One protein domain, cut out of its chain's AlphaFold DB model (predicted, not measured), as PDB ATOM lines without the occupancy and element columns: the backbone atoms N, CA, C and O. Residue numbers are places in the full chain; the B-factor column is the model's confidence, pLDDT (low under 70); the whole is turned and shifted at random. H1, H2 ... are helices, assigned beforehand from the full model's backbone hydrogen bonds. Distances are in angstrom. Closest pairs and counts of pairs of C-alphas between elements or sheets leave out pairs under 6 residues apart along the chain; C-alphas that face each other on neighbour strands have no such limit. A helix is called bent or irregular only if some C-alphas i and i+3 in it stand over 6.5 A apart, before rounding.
ATOM      1  N   GLN A  23     162.681  81.755 119.475       96.12
ATOM      2  CA  GLN A  23     162.763  80.455 118.799       96.12
ATOM      3  C   GLN A  23     162.650  80.589 117.275       96.12
ATOM      4  O   GLN A  23     163.065  79.702 116.527       96.12
ATOM      5  N   LEU A  24     162.109  81.707 116.784       96.94
ATOM      6  CA  LEU A  24     161.973  81.981 115.357       96.94
ATOM      7  C   LEU A  24     163.176  82.731 114.765       96.94
ATOM      8  O   LEU A  24     163.132  83.054 113.574       96.94
ATOM      9  N   ASN A  25     164.236  83.005 115.535       96.75
ATOM     10  CA  ASN A  25     165.380  83.804 115.075       96.75
ATOM     11  C   ASN A  25     166.103  83.168 113.879       96.75
ATOM     12  O   ASN A  25     166.419  83.851 112.897       96.75
ATOM     13  N   ASP A  26     166.290  81.849 113.905       97.94
ATOM     14  CA  ASP A  26     166.906  81.117 112.794       97.94
ATOM     15  C   ASP A  26     166.019  81.150 111.546       97.94
ATOM     16  O   ASP A  26     166.494  81.374 110.430       97.94
ATOM     17  N   SER A  27     164.704  81.010 111.739       97.94
ATOM     18  CA  SER A  27     163.723  81.076 110.653       97.94
ATOM     19  C   SER A  27     163.666  82.467 110.017       97.94
ATOM     20  O   SER A  27     163.565  82.579 108.797       97.94
ATOM     21  N   TRP A  28     163.790  83.532 110.813       98.12
ATOM     22  CA  TRP A  28     163.896  84.902 110.311       98.12
ATOM     23  C   TRP A  28     165.178  85.140 109.533       98.12
ATOM     24  O   TRP A  28     165.147  85.687 108.429       98.12
ATOM     25  N   THR A  29     166.302  84.673 110.066       98.19
ATOM     26  CA  THR A  29     167.596  84.765 109.384       98.19
ATOM     27  C   THR A  29     167.552  84.043 108.038       98.19
ATOM     28  O   THR A  29     168.010  84.581 107.026       98.19
ATOM     29  N   LEU A  30     166.942  82.855 107.997       98.44
ATOM     30  CA  LEU A  30     166.726  82.108 106.764       98.44
ATOM     31  C   LEU A  30     165.797  82.855 105.799       98.44
ATOM     32  O   LEU A  30     166.137  82.989 104.626       98.44
ATOM     33  N   PHE A  31     164.666  83.380 106.274       98.50
ATOM     34  CA  PHE A  31     163.733  84.172 105.468       98.50
ATOM     35  C   PHE A  31     164.430  85.362 104.798       98.50
ATOM     36  O   PHE A  31     164.348  85.518 103.575       98.50
ATOM     37  N   LYS A  32     165.172  86.164 105.577       98.50
ATOM     38  CA  LYS A  32     165.924  87.308 105.051       98.50
ATOM     39  C   LYS A  32     166.944  86.866 104.007       98.50
ATOM     40  O   LYS A  32     167.056  87.506 102.966       98.50
ATOM     41  N   ARG A  33     167.651  85.755 104.247       98.38
ATOM     42  CA  ARG A  33     168.631  85.200 103.302       98.38
ATOM     43  C   ARG A  33     167.979  84.756 101.993       98.38
ATOM     44  O   ARG A  33     168.445  85.143 100.925       98.38
ATOM     45  N   VAL A  34     166.909  83.963 102.070       98.31
ATOM     46  CA  VAL A  34     166.208  83.402 100.902       98.31
ATOM     47  C   VAL A  34     165.631  84.509 100.023       98.31
ATOM     48  O   VAL A  34     165.780  84.463  98.804       98.31
ATOM     49  N   TYR A  35     165.030  85.535 100.630       98.19
ATOM     50  CA  TYR A  35     164.406  86.644  99.902       98.19
ATOM     51  C   TYR A  35     165.284  87.894  99.791       98.19
ATOM     52  O   TYR A  35     164.789  88.945  99.388       98.19
ATOM     53  N   LYS A  36     166.579  87.780 100.126       98.12
ATOM     54  CA  LYS A  36     167.589  88.851 100.043       98.12
ATOM     55  C   LYS A  36     167.125  90.169 100.681       98.12
ATOM     56  O   LYS A  36     167.289  91.242 100.106       98.12
ATOM     57  N   LYS A  37     166.514  90.082 101.862       97.56
ATOM     58  CA  LYS A  37     166.004  91.240 102.600       97.56
ATOM     59  C   LYS A  37     167.159  92.001 103.247       97.56
ATOM     60  O   LYS A  37     167.944  91.415 103.991       97.56
ATOM     61  N   GLY A  38     167.220  93.300 102.981       96.62
ATOM     62  CA  GLY A  38     168.053  94.263 103.693       96.62
ATOM     63  C   GLY A  38     167.178  95.439 104.111       96.62
ATOM     64  O   GLY A  38     166.357  95.894 103.315       96.62
ATOM     65  N   TYR A  39     167.331  95.888 105.351       97.44
ATOM     66  CA  TYR A  39     166.541  96.971 105.935       97.44
ATOM     67  C   TYR A  39     167.439  98.168 106.225       97.44
ATOM     68  O   TYR A  39     168.635  98.003 106.475       97.44
ATOM     69  N   ALA A  40     166.874  99.374 106.167       96.69
ATOM     70  CA  ALA A  40     167.653 100.602 106.307       96.69
ATOM     71  C   ALA A  40     168.104 100.854 107.755       96.69
ATOM     72  O   ALA A  40     169.108 101.530 107.981       96.69
ATOM     73  N   SER A  41     167.373 100.320 108.737       97.44
ATOM     74  CA  SER A  41     167.672 100.480 110.160       97.44
ATOM     75  C   SER A  41     167.239  99.267 110.986       97.44
ATOM     76  O   SER A  41     166.390  98.475 110.572       97.44
ATOM     77  N   ASN A  42     167.796  99.155 112.198       94.75
ATOM     78  CA  ASN A  42     167.385  98.143 113.177       94.75
ATOM     79  C   ASN A  42     165.920  98.315 113.604       94.75
ATOM     80  O   ASN A  42     165.237  97.327 113.874       94.75
ATOM     81  N   ASP A  43     165.428  99.555 113.632       93.75
ATOM     82  CA  ASP A  43     164.030  99.850 113.950       93.75
ATOM     83  C   ASP A  43     163.103  99.328 112.848       93.75
ATOM     84  O   ASP A  43     162.103  98.671 113.142       93.75
ATOM     85  N   GLU A  44     163.461  99.544 111.575       95.56
ATOM     86  CA  GLU A  44     162.714  98.965 110.458       95.56
ATOM     87  C   GLU A  44     162.744  97.437 110.534       95.56
ATOM     88  O   GLU A  44     161.691  96.805 110.452       95.56
ATOM     89  N   GLU A  45     163.918  96.833 110.735       96.38
ATOM     90  CA  GLU A  45     164.029  95.378 110.835       96.38
ATOM     91  C   GLU A  45     163.145  94.820 111.962       96.38
ATOM     92  O   GLU A  45     162.452  93.822 111.760       96.38
ATOM     93  N   SER A  46     163.116  95.487 113.116       94.19
ATOM     94  CA  SER A  46     162.288  95.090 114.257       94.19
ATOM     95  C   SER A  46     160.797  95.125 113.908       94.19
ATOM     96  O   SER A  46     160.069  94.170 114.183       94.19
ATOM     97  N   VAL A  47     160.332  96.173 113.218       93.94
ATOM     98  CA  VAL A  47     158.942  96.257 112.735       93.94
ATOM     99  C   VAL A  47     158.637  95.141 111.731       93.94
ATOM    100  O   VAL A  47     157.596  94.485 111.818       93.94
ATOM    101  N   ARG A  48     159.554  94.875 110.798       96.81
ATOM    102  CA  ARG A  48     159.414  93.828 109.773       96.81
ATOM    103  C   ARG A  48     159.371  92.433 110.385       96.81
ATOM    104  O   ARG A  48     158.559  91.614 109.962       96.81
ATOM    105  N   ARG A  49     160.182  92.188 111.416       96.75
ATOM    106  CA  ARG A  49     160.189  90.954 112.206       96.75
ATOM    107  C   ARG A  49     158.831  90.705 112.858       96.75
ATOM    108  O   ARG A  49     158.292  89.611 112.717       96.75
ATOM    109  N   ILE A  50     158.240  91.724 113.486       94.88
ATOM    110  CA  ILE A  50     156.912  91.623 114.114       94.88
ATOM    111  C   ILE A  50     155.838  91.281 113.075       94.88
ATOM    112  O   ILE A  50     155.006  90.401 113.297       94.88
ATOM    113  N   ILE A  51     155.849  91.959 111.923       95.19
ATOM    114  CA  ILE A  51     154.895  91.697 110.835       95.19
ATOM    115  C   ILE A  51     155.060  90.266 110.310       95.19
ATOM    116  O   ILE A  51     154.076  89.552 110.113       95.19
ATOM    117  N   TRP A  52     156.305  89.828 110.137       97.12
ATOM    118  CA  TRP A  52     156.625  88.487 109.672       97.12
ATOM    119  C   TRP A  52     156.134  87.393 110.618       97.12
ATOM    120  O   TRP A  52     155.531  86.422 110.158       97.12
ATOM    121  N   GLU A  53     156.309  87.558 111.929       96.62
ATOM    122  CA  GLU A  53     155.801  86.596 112.913       96.62
ATOM    123  C   GLU A  53     154.270  86.544 112.926       96.62
ATOM    124  O   GLU A  53     153.691  85.453 112.937       96.62
ATOM    125  N   LYS A  54     153.599  87.699 112.822       94.38
ATOM    126  CA  LYS A  54     152.134  87.760 112.685       94.38
ATOM    127  C   LYS A  54     151.650  87.014 111.439       94.38
ATOM    128  O   LYS A  54     150.721  86.208 111.521       94.38
ATOM    129  N   ASN A  55     152.301  87.221 110.296       95.94
ATOM    130  CA  ASN A  55     151.962  86.521 109.057       95.94
ATOM    131  C   ASN A  55     152.265  85.018 109.141       95.94
ATOM    132  O   ASN A  55     151.478  84.208 108.651       95.94
ATOM    133  N   LEU A  56     153.348  84.615 109.812       96.75
ATOM    134  CA  LEU A  56     153.643  83.204 110.060       96.75
ATOM    135  C   LEU A  56     152.558  82.544 110.921       96.75
ATOM    136  O   LEU A  56     152.106  81.443 110.598       96.75
ATOM    137  N   ALA A  57     152.106  83.215 111.982       95.62
ATOM    138  CA  ALA A  57     151.011  82.741 112.824       95.62
ATOM    139  C   ALA A  57     149.702  82.611 112.027       95.62
ATOM    140  O   ALA A  57     149.020  81.588 112.123       95.62
ATOM    141  N   LYS A  58     149.395  83.592 111.169       95.56
ATOM    142  CA  LYS A  58     148.244  83.548 110.256       95.56
ATOM    143  C   LYS A  58     148.307  82.350 109.308       95.56
ATOM    144  O   LYS A  58     147.323  81.626 109.185       95.56
ATOM    145  N   ILE A  59     149.462  82.104 108.687       97.38
ATOM    146  CA  ILE A  59     149.679  80.953 107.797       97.38
ATOM    147  C   ILE A  59     149.465  79.637 108.552       97.38
ATOM    148  O   ILE A  59     148.765  78.756 108.057       97.38
ATOM    149  N   ARG A  60     150.039  79.503 109.755       96.94
ATOM    150  CA  ARG A  60     149.881  78.306 110.596       96.94
ATOM    151  C   ARG A  60     148.413  78.054 110.938       96.94
ATOM    152  O   ARG A  60     147.937  76.941 110.736       96.94
ATOM    153  N   LYS A  61     147.695  79.088 111.389       97.56
ATOM    154  CA  LYS A  61     146.263  79.007 111.707       97.56
ATOM    155  C   LYS A  61     145.434  78.602 110.486       97.56
ATOM    156  O   LYS A  61     144.696  77.627 110.560       97.56
ATOM    157  N   HIS A  62     145.602  79.292 109.359       97.75
ATOM    158  CA  HIS A  62     144.883  78.974 108.123       97.75
ATOM    159  C   HIS A  62     145.146  77.536 107.660       97.75
ATOM    160  O   HIS A  62     144.233  76.841 107.235       97.75
ATOM    161  N   ASN A  63     146.392  77.066 107.744       98.19
ATOM    162  CA  ASN A  63     146.729  75.709 107.321       98.19
ATOM    163  C   ASN A  63     146.150  74.640 108.255       98.19
ATOM    164  O   ASN A  63     145.749  73.593 107.763       98.19
ATOM    165  N   LEU A  64     146.040  74.916 109.558       98.19
ATOM    166  CA  LEU A  64     145.316  74.046 110.488       98.19
ATOM    167  C   LEU A  64     143.817  73.993 110.153       98.19
ATOM    168  O   LEU A  64     143.222  72.921 110.137       98.19
ATOM    169  N   GLU A  65     143.212  75.139 109.837       98.25
ATOM    170  CA  GLU A  65     141.820  75.221 109.375       98.25
ATOM    171  C   GLU A  65     141.620  74.489 108.030       98.25
ATOM    172  O   GLU A  65     140.597  73.838 107.817       98.25
ATOM    173  N   ALA A  66     142.606  74.540 107.130       98.19
ATOM    174  CA  ALA A  66     142.595  73.797 105.872       98.19
ATOM    175  C   ALA A  66     142.633  72.276 106.101       98.19
ATOM    176  O   ALA A  66     141.924  71.542 105.416       98.19
ATOM    177  N   ASP A  67     143.399  71.802 107.089       97.69
ATOM    178  CA  ASP A  67     143.522  70.372 107.403       97.69
ATOM    179  C   ASP A  67     142.218  69.760 107.937       97.69
ATOM    180  O   ASP A  67     141.974  68.570 107.750       97.69
ATOM    181  N   ILE A  68     141.348  70.576 108.542       97.69
ATOM    182  CA  ILE A  68     139.991  70.174 108.952       97.69
ATOM    183  C   ILE A  68     138.925  70.491 107.887       97.69
ATOM    184  O   ILE A  68     137.729  70.374 108.148       97.69
ATOM    185  N   GLY A  69     139.342  70.890 106.682       97.69
ATOM    186  CA  GLY A  69     138.471  71.090 105.524       97.69
ATOM    187  C   GLY A  69     137.757  72.443 105.446       97.69
ATOM    188  O   GLY A  69     136.900  72.607 104.577       97.69
TER     189      GLY A  69
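What this domain is: This is residues 23 to 69 of the 90 residues of the protein "Hypothetical protein" of Adineta steineri (UniProt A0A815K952). A short helix, H1, is set crosswise beside the first part of one long helix, H2, and residues 35 to 41 loop from the end of H1 back to the beginning of H2. The far part of H2 sticks out free as an arm, residues 57 to 69, of which 57 to 67 belong to H2, and this arm makes the length. The printed part has 47 residues with two named helices, H1 then H2, and no named strand; its class is all helix. It is loose, with a radius of gyration of the C-alphas of 12.9 A, and spans 41 by 19 by 18 A.

How they stand to each other: H1, residues 23 to 34, and H2, residues 42 to 67, are close but not clearly touching, with 1 pair of C-alphas within 8 A. That closest pair is Trp 28 and Arg 49, whose C-alphas are 7.3 A apart. The helices' lines are about perpendicular at 79 degrees, that of H1 being a rough one, and their centres are 12.2 A apart. In H2 every O i to N i+4 pair is within hydrogen-bond range; in H1 7 of 8 are.

Where its parts are: H1 begins at Gln 23, C-alpha (162.763, 80.455, 118.799), and ends at Val 34, 18.5 A from first to last C-alpha. It is irregular: C-alphas 23 and 26 are 7.3 A apart. H2 begins at Asn 42, C-alpha (167.385, 98.143, 113.177), and ends at Asp 67, C-alpha (143.522, 70.372, 107.403), 37.1 A from first to last C-alpha.

The domain as a whole: The two C-alphas farthest apart are those of Ser 41 and Gly 69, at 41.7 A. Without residues 57 to 69, the body of 34 residues spans 22 by 19 by 15 A. The printed part has no cut, and the link from H1 to H2, 7 residues, is short. The mean pLDDT of the printed part is 96.9, and no printed residue is under 70.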